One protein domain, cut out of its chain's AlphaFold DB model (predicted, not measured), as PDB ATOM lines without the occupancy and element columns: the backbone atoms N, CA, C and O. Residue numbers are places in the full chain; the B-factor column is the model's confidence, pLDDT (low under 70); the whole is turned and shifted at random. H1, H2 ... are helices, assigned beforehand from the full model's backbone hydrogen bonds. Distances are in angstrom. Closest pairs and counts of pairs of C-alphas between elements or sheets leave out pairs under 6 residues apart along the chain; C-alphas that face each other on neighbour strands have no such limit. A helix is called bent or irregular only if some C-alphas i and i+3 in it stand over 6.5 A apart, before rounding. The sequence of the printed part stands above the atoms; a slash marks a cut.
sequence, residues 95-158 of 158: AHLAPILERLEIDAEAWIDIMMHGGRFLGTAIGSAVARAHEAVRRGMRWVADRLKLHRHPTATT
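This is residues 95 to 158 of the 158 residues of an uncharacterized protein of Planctomycetes bacterium (UniProt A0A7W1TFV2). Two short helices, H1 and H2, make a loose L on one side of a flat, open model, and a third, H3, stands apart from them on the other side, with two long stretches of loop running across the gap between. One such stretch, residues 117 to 128, leads over from H2 to H3, and the other, residues 139 to 158, comes back from H3 through the middle and ends in a tail. The printed part has 64 residues with three named helices in the order H1, H2, H3 and no named strand; the class is all helix, though under half of the residues, 28 of 64, are in named elements. The whole is only just loose, close to compact, with a radius of gyration of the C-alphas of 13.2 A, and it spans 40 by 36 by 18 A.

H1 is residues 95 to 103, beginning at C-alpha 95 at (186.758, 344.043, 277.174) and measuring 13.8 A from first to last C-alpha. H1 is irregular, but only just: C-alphas 96 and 99 are 6.7 A apart, and its line is a rough one. H2 is residues 108 to 116, 12.3 A long, with C-alpha 108 at (183.356, 336.159, 283.314). H3, the longest helix by residues, is residues 129 to 138, 14.3 A long, and ends at C-alpha 138 at (165.315, 314.538, 279.295).

H1 and H2 are close but not clearly touching, with 2 pairs of C-alphas within 8 A. Their closest C-alphas are those of Leu 101 and Ala 108, 6.4 A apart. Their lines are about perpendicular, at 78 degrees, and their centres are 13.6 A apart. H3 touches no helix: H1 and H3 are apart, and H2 and H3 are apart too, though they follow each other in the chain. In H2 and H3 every O i to N i+4 pair is within hydrogen-bond range; in H1 2 of 5 such pairs are, beside 4 of 6 O i to N i+3 pairs.

The outline is flat, and the two C-alphas farthest apart are those of Ala 95 and Gly 140, 40.1 A. The first and last printed C-alphas, those of Ala 95 and Thr 158, are 29.8 A apart; Thr 158 is the chain's last residue. The printed part has no cut. The link from H1 to H2, of 4 residues, is tight, and the link from H2 to H3, of 12 residues, is long. After H3 the C-alphas of residues 139 to 158 lie 3 to 25 A from the mean of all C-alphas. The mean pLDDT of the printed part is 72.3; residues 95 to 104, 117 to 123 and 153 to 158 are under 70, which is low confidence.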
ATOM      1  N   ALA A  95     187.782 343.130 276.679       57.84
ATOM      2  CA  ALA A  95     186.758 344.043 277.174       57.84
ATOM      3  C   ALA A  95     185.540 344.183 276.238       57.84
ATOM      4  O   ALA A  95     184.417 344.288 276.711       57.84
ATOM      5  N   HIS A  96     185.732 344.113 274.915       59.50
ATOM      6  CA  HIS A  96     184.628 344.216 273.949       59.50
ATOM      7  C   HIS A  96     183.749 342.952 273.860       59.50
ATOM      8  O   HIS A  96     182.687 343.003 273.246       59.50
ATOM      9  N   LEU A  97     184.178 341.828 274.452       54.69
ATOM     10  CA  LEU A  97     183.423 340.569 274.528       54.69
ATOM     11  C   LEU A  97     182.798 340.328 275.909       54.69
ATOM     12  O   LEU A  97     181.946 339.454 276.024       54.69
ATOM     13  N   ALA A  98     183.105 341.138 276.928       56.91
ATOM     14  CA  ALA A  98     182.312 341.187 278.163       56.91
ATOM     15  C   ALA A  98     180.784 341.299 277.917       56.91
ATOM     16  O   ALA A  98     180.038 340.582 278.589       56.91
ATOM     17  N   PRO A  99     180.299 342.039 276.891       60.38
ATOM     18  CA  PRO A  99     178.872 342.131 276.595       60.38
ATOM     19  C   PRO A  99     178.202 340.797 276.239       60.38
ATOM     20  O   PRO A  99     177.007 340.645 276.481       60.38
ATOM     21  N   ILE A 100     178.913 339.819 275.654       63.03
ATOM     22  CA  ILE A 100     178.287 338.526 275.317       63.03
ATOM     23  C   ILE A 100     178.114 337.651 276.557       63.03
ATOM     24  O   ILE A 100     177.098 336.974 276.682       63.03
ATOM     25  N   LEU A 101     179.072 337.692 277.486       69.19
ATOM     26  CA  LEU A 101     178.969 336.972 278.754       69.19
ATOM     27  C   LEU A 101     177.878 337.597 279.625       69.19
ATOM     28  O   LEU A 101     177.043 336.870 280.151       69.19
ATOM     29  N   GLU A 102     177.790 338.928 279.660       68.19
ATOM     30  CA  GLU A 102     176.683 339.645 280.303       68.19
ATOM     31  C   GLU A 102     175.320 339.296 279.701       68.19
ATOM     32  O   GLU A 102     174.396 338.973 280.442       68.19
ATOM     33  N   ARG A 103     175.191 339.277 278.368       68.31
ATOM     34  CA  ARG A 103     173.939 338.889 277.689       68.31
ATOM     35  C   ARG A 103     173.512 337.450 277.969       68.31
ATOM     36  O   ARG A 103     172.331 337.142 277.862       68.31
ATOM     37  N   LEU A 104     174.467 336.570 278.253       68.94
ATOM     38  CA  LEU A 104     174.221 335.170 278.599       68.94
ATOM     39  C   LEU A 104     174.110 334.953 280.118       68.94
ATOM     40  O   LEU A 104     173.974 333.809 280.557       68.94
ATOM     41  N   GLU A 105     174.177 336.033 280.903       71.88
ATOM     42  CA  GLU A 105     174.199 336.026 282.369       71.88
ATOM     43  C   GLU A 105     175.306 335.123 282.940       71.88
ATOM     44  O   GLU A 105     175.141 334.473 283.974       71.88
ATOM     45  N   ILE A 106     176.434 335.053 282.231       74.75
ATOM     46  CA  ILE A 106     177.606 334.254 282.574       74.75
ATOM     47  C   ILE A 106     178.618 335.134 283.302       74.75
ATOM     48  O   ILE A 106     179.033 336.183 282.807       74.75
ATOM     49  N   ASP A 107     179.057 334.672 284.466       77.25
ATOM     50  CA  ASP A 107     180.149 335.283 285.204       77.25
ATOM     51  C   ASP A 107     181.480 335.071 284.462       77.25
ATOM     52  O   ASP A 107     181.894 333.940 284.184       77.25
ATOM     53  N   ALA A 108     182.136 336.178 284.109       72.88
ATOM     54  CA  ALA A 108     183.356 336.159 283.314       72.88
ATOM     55  C   ALA A 108     184.547 335.546 284.065       72.88
ATOM     56  O   ALA A 108     185.347 334.839 283.451       72.88
ATOM     57  N   GLU A 109     184.659 335.763 285.376       73.25
ATOM     58  CA  GLU A 109     185.737 335.197 286.190       73.25
ATOM     59  C   GLU A 109     185.545 333.689 286.358       73.25
ATOM     60  O   GLU A 109     186.482 332.917 286.141       73.25
ATOM     61  N   ALA A 110     184.314 333.250 286.639       75.69
ATOM     62  CA  ALA A 110     183.974 331.831 286.712       75.69
ATOM     63  C   ALA A 110     184.220 331.130 285.370       75.69
ATOM     64  O   ALA A 110     184.802 330.045 285.322       75.69
ATOM     65  N   TRP A 111     183.826 331.760 284.260       76.56
ATOM     66  CA  TRP A 111     184.058 331.240 282.916       76.56
ATOM     67  C   TRP A 111     185.554 331.061 282.616       76.56
ATOM     68  O   TRP A 111     185.956 329.997 282.137       76.56
ATOM     69  N   ILE A 112     186.388 332.053 282.944       74.56
ATOM     70  CA  ILE A 112     187.847 331.978 282.765       74.56
ATOM     71  C   ILE A 112     188.441 330.855 283.626       74.56
ATOM     72  O   ILE A 112     189.187 330.025 283.106       74.56
ATOM     73  N   ASP A 113     188.076 330.762 284.906       75.31
ATOM     74  CA  ASP A 113     188.562 329.709 285.811       75.31
ATOM     75  C   ASP A 113     188.233 328.299 285.287       75.31
ATOM     76  O   ASP A 113     189.076 327.395 285.291       75.31
ATOM     77  N   ILE A 114     187.027 328.116 284.749       75.56
ATOM     78  CA  ILE A 114     186.595 326.853 284.148       75.56
ATOM     79  C   ILE A 114     187.367 326.545 282.856       75.56
ATOM     80  O   ILE A 114     187.758 325.397 282.638       75.56
ATOM     81  N   MET A 115     187.595 327.542 281.997       73.06
ATOM     82  CA  MET A 115     188.365 327.378 280.756       73.06
ATOM     83  C   MET A 115     189.838 327.038 281.020       73.06
ATOM     84  O   MET A 115     190.462 326.303 280.248       73.06
ATOM     85  N   MET A 116     190.412 327.555 282.106       71.12
ATOM     86  CA  MET A 116     191.804 327.296 282.471       71.12
ATOM     87  C   MET A 116     191.999 325.890 283.051       71.12
ATOM     88  O   MET A 116     192.995 325.237 282.718       71.12
ATOM     89  N   HIS A 117     191.035 325.390 283.827       68.44
ATOM     90  CA  HIS A 117     191.093 324.095 284.506       68.44
ATOM     91  C   HIS A 117     190.249 323.035 283.780       68.44
ATOM     92  O   HIS A 117     189.057 322.849 284.036       68.44
ATOM     93  N   GLY A 118     190.897 322.315 282.857       63.28
ATOM     94  CA  GLY A 118     190.271 321.258 282.060       63.28
ATOM     95  C   GLY A 118     189.593 320.173 282.909       63.28
ATOM     96  O   GLY A 118     190.046 319.838 283.998       63.28
ATOM     97  N   GLY A 119     188.497 319.612 282.393       64.88
ATOM     98  CA  GLY A 119     187.748 318.528 283.044       64.88
ATOM     99  C   GLY A 119     186.527 318.975 283.851       64.88
ATOM    100  O   GLY A 119     185.674 318.147 284.154       64.88
ATOM    101  N   ARG A 120     186.354 320.276 284.111       67.81
ATOM    102  CA  ARG A 120     185.179 320.802 284.834       67.81
ATOM    103  C   ARG A 120     183.844 320.638 284.090       67.81
ATOM    104  O   ARG A 120     182.796 320.604 284.725       67.81
ATOM    105  N   PHE A 121     183.878 320.465 282.767       65.88
ATOM    106  CA  PHE A 121     182.690 320.172 281.948       65.88
ATOM    107  C   PHE A 121     182.292 318.694 281.911       65.88
ATOM    108  O   PHE A 121     181.228 318.361 281.387       65.88
ATOM    109  N   LEU A 122     183.135 317.790 282.416       62.62
ATOM    110  CA  LEU A 122     182.878 316.359 282.308       62.62
ATOM    111  C   LEU A 122     181.698 315.958 283.202       62.62
ATOM    112  O   LEU A 122     181.651 316.275 284.388       62.62
ATOM    113  N   GLY A 123     180.737 315.246 282.614       64.69
ATOM    114  CA  GLY A 123     179.615 314.652 283.342       64.69
ATOM    115  C   GLY A 123     178.552 315.637 283.840       64.69
ATOM    116  O   GLY A 123     177.716 315.248 284.652       64.69
ATOM    117  N   THR A 124     178.542 316.890 283.371       73.00
ATOM    118  CA  THR A 124     177.542 317.895 283.775       73.00
ATOM    119  C   THR A 124     176.784 318.480 282.582       73.00
ATOM    120  O   THR A 124     177.133 318.241 281.428       73.00
ATOM    121  N   ALA A 125     175.705 319.217 282.850       79.44
ATOM    122  CA  ALA A 125     175.085 320.115 281.878       79.44
ATOM    123  C   ALA A 125     175.220 321.567 282.342       79.44
ATOM    124  O   ALA A 125     175.391 321.828 283.534       79.44
ATOM    125  N   ILE A 126     175.149 322.491 281.390       76.94
ATOM    126  CA  ILE A 126     175.377 323.925 281.584       76.94
ATOM    127  C   ILE A 126     174.136 324.662 281.103       76.94
ATOM    128  O   ILE A 126     173.540 324.273 280.100       76.94
ATOM    129  N   GLY A 127     173.757 325.718 281.810       74.81
ATOM    130  CA  GLY A 127     172.613 326.547 281.475       74.81
ATOM    131  C   GLY A 127     171.912 327.056 282.726       74.81
ATOM    132  O   GLY A 127     172.210 326.626 283.851       74.81
ATOM    133  N   SER A 128     170.946 327.951 282.510       74.88
ATOM    134  CA  SER A 128     170.075 328.467 283.564       74.88
ATOM    135  C   SER A 128     169.437 327.327 284.366       74.88
ATOM    136  O   SER A 128     169.352 326.181 283.907       74.88
ATOM    137  N   ALA A 129     168.962 327.625 285.577       79.62
ATOM    138  CA  ALA A 129     168.282 326.630 286.408       79.62
ATOM    139  C   ALA A 129     167.136 325.931 285.647       79.62
ATOM    140  O   ALA A 129     166.992 324.712 285.730       79.62
ATOM    141  N   VAL A 130     166.399 326.688 284.825       79.31
ATOM    142  CA  VAL A 130     165.332 326.179 283.952       79.31
ATOM    143  C   VAL A 130     165.881 325.209 282.902       79.31
ATOM    144  O   VAL A 130     165.391 324.087 282.781       79.31
ATOM    145  N   ALA A 131     166.941 325.588 282.184       78.94
ATOM    146  CA  ALA A 131     167.543 324.731 281.164       78.94
ATOM    147  C   ALA A 131     168.089 323.418 281.757       78.94
ATOM    148  O   ALA A 131     167.921 322.350 281.166       78.94
ATOM    149  N   ARG A 132     168.681 323.467 282.957       85.38
ATOM    150  CA  ARG A 132     169.173 322.270 283.659       85.38
ATOM    151  C   ARG A 132     168.056 321.401 284.229       85.38
ATOM    152  O   ARG A 132     168.211 320.183 284.252       85.38
ATOM    153  N   ALA A 133     166.927 321.984 284.627       83.31
ATOM    154  CA  ALA A 133     165.736 321.218 284.984       83.31
ATOM    155  C   ALA A 133     165.174 320.467 283.764       83.31
ATOM    156  O   ALA A 133     164.921 319.266 283.844       83.31
ATOM    157  N   HIS A 134     165.077 321.133 282.610       84.19
ATOM    158  CA  HIS A 134     164.657 320.498 281.355       84.19
ATOM    159  C   HIS A 134     165.621 319.377 280.930       84.19
ATOM    160  O   HIS A 134     165.196 318.315 280.476       84.19
ATOM    161  N   GLU A 135     166.927 319.585 281.104       86.25
ATOM    162  CA  GLU A 135     167.946 318.559 280.872       86.25
ATOM    163  C   GLU A 135     167.782 317.347 281.796       86.25
ATOM    164  O   GLU A 135     167.897 316.213 281.333       86.25
ATOM    165  N   ALA A 136     167.519 317.572 283.087       88.44
ATOM    166  CA  ALA A 136     167.316 316.503 284.061       88.44
ATOM    167  C   ALA A 136     166.160 315.593 283.631       88.44
ATOM    168  O   ALA A 136     166.344 314.380 283.536       88.44
ATOM    169  N   VAL A 137     165.025 316.194 283.253       89.44
ATOM    170  CA  VAL A 137     163.851 315.480 282.736       89.44
ATOM    171  C   VAL A 137     164.205 314.662 281.495       89.44
ATOM    172  O   VAL A 137     163.903 313.472 281.445       89.44
ATOM    173  N   ARG A 138     164.913 315.251 280.521       88.81
ATOM    174  CA  ARG A 138     165.315 314.538 279.295       88.81
ATOM    175  C   ARG A 138     166.203 313.326 279.576       88.81
ATOM    176  O   ARG A 138     166.131 312.338 278.856       88.81
ATOM    177  N   ARG A 139     167.052 313.402 280.605       85.94
ATOM    178  CA  ARG A 139     167.942 312.309 281.028       85.94
ATOM    179  C   ARG A 139     167.258 311.284 281.940       85.94
ATOM    180  O   ARG A 139     167.918 310.337 282.355       85.94
ATOM    181  N   GLY A 140     165.987 311.478 282.305       89.25
ATOM    182  CA  GLY A 140     165.314 310.663 283.324       89.25
ATOM    183  C   GLY A 140     165.915 310.832 284.726       89.25
ATOM    184  O   GLY A 140     165.764 309.961 285.580       89.25
ATOM    185  N   MET A 141     166.628 311.933 284.973       84.94
ATOM    186  CA  MET A 141     167.258 312.239 286.254       84.94
ATOM    187  C   MET A 141     166.406 313.228 287.048       84.94
ATOM    188  O   MET A 141     165.728 314.088 286.495       84.94
ATOM    189  N   ARG A 142     166.490 313.153 288.378       85.88
ATOM    190  CA  ARG A 142     165.751 314.065 289.267       85.88
ATOM    191  C   ARG A 142     166.282 315.501 289.241       85.88
ATOM    192  O   ARG A 142     165.530 316.428 289.503       85.88
ATOM    193  N   TRP A 143     167.574 315.680 288.981       84.00
ATOM    194  CA  TRP A 143     168.238 316.982 288.966       84.00
ATOM    195  C   TRP A 143     169.566 316.900 288.200       84.00
ATOM    196  O   TRP A 143     170.129 315.818 288.030       84.00
ATOM    197  N   VAL A 144     170.076 318.050 287.754       84.69
ATOM    198  CA  VAL A 144     171.431 318.201 287.204       84.69
ATOM    199  C   VAL A 144     172.190 319.225 288.043       84.69
ATOM    200  O   VAL A 144     171.763 320.372 288.182       84.69
ATOM    201  N   ALA A 145     173.322 318.799 288.606       82.12
ATOM    202  CA  ALA A 145     174.175 319.624 289.454       82.12
ATOM    203  C   ALA A 145     174.646 320.901 288.743       82.12
ATOM    204  O   ALA A 145     175.071 320.838 287.589       82.12
ATOM    205  N   ASP A 146     174.662 322.040 289.447       81.31
ATOM    206  CA  ASP A 146     175.426 323.208 288.987       81.31
ATOM    207  C   ASP A 146     176.891 323.060 289.391       81.31
ATOM    208  O   ASP A 146     177.336 323.595 290.407       81.31
ATOM    209  N   ARG A 147     177.650 322.259 288.646       76.44
ATOM    210  CA  ARG A 147     179.079 322.069 288.938       76.44
ATOM    211  C   ARG A 147     179.908 323.313 288.633       76.44
ATOM    212  O   ARG A 147     181.001 323.450 289.169       76.44
ATOM    213  N   LEU A 148     179.409 324.165 287.743       73.81
ATOM    214  CA  LEU A 148     180.172 325.259 287.158       73.81
ATOM    215  C   LEU A 148     179.873 326.594 287.829       73.81
ATOM    216  O   LEU A 148     180.738 327.457 287.821       73.81
ATOM    217  N   LYS A 149     178.674 326.757 288.408       76.88
ATOM    218  CA  LYS A 149     178.199 328.022 288.989       76.88
ATOM    219  C   LYS A 149     178.457 329.199 288.048       76.88
ATOM    220  O   LYS A 149     178.923 330.256 288.448       76.88
ATOM    221  N   LEU A 150     178.194 328.946 286.768       77.31
ATOM    222  CA  LEU A 150     178.546 329.854 285.686       77.31
ATOM    223  C   LEU A 150     177.601 331.058 285.636       77.31
ATOM    224  O   LEU A 150     177.982 332.125 285.171       77.31
ATOM    225  N   HIS A 151     176.368 330.868 286.100       78.31
ATOM    226  CA  HIS A 151     175.336 331.889 286.052       78.31
ATOM    227  C   HIS A 151     175.336 332.712 287.331       78.31
ATOM    228  O   HIS A 151     175.381 332.160 288.434       78.31
ATOM    229  N   ARG A 152     175.253 334.034 287.177       70.69
ATOM    230  CA  ARG A 152     175.154 334.952 288.311       70.69
ATOM    231  C   ARG A 152     173.840 334.672 289.054       70.69
ATOM    232  O   ARG A 152     172.786 334.528 288.437       70.69
ATOM    233  N   HIS A 153     173.896 334.538 290.378       61.47
ATOM    234  CA  HIS A 153     172.677 334.367 291.171       61.47
ATOM    235  C   HIS A 153     171.838 335.650 291.092       61.47
ATOM    236  O   HIS A 153     172.422 336.736 291.133       61.47
ATOM    237  N   PRO A 154     170.497 335.559 291.004       56.94
ATOM    238  CA  PRO A 154     169.657 336.742 291.073       56.94
ATOM    239  C   PRO A 154     169.900 337.408 292.428       56.94
ATOM    240  O   PRO A 154     169.607 336.833 293.478       56.94
ATOM    241  N   THR A 155     170.499 338.596 292.413       48.47
ATOM    242  CA  THR A 155     170.592 339.435 293.603       48.47
ATOM    243  C   THR A 155     169.168 339.795 293.992       48.47
ATOM    244  O   THR A 155     168.452 340.386 293.186       48.47
ATOM    245  N   ALA A 156     168.740 339.391 295.188       42.78
ATOM    246  CA  ALA A 156     167.446 339.786 295.720       42.78
ATOM    247  C   ALA A 156     167.401 341.318 295.778       42.78
ATOM    248  O   ALA A 156     168.108 341.932 296.576       42.78
ATOM    249  N   THR A 157     166.623 341.921 294.883       46.41
ATOM    250  CA  THR A 157     166.288 343.342 294.926       46.41
ATOM    251  C   THR A 157     165.636 343.616 296.279       46.41
ATOM    252  O   THR A 157     164.575 343.062 296.566       46.41
ATOM    253  N   THR A 158     166.326 344.381 297.128       42.16
ATOM    254  CA  THR A 158     165.784 344.953 298.372       42.16
ATOM    255  C   THR A 158     165.082 346.260 298.053       42.16
ATOM    256  O   THR A 158     165.620 347.000 297.198       42.16
TER     257      THR A 158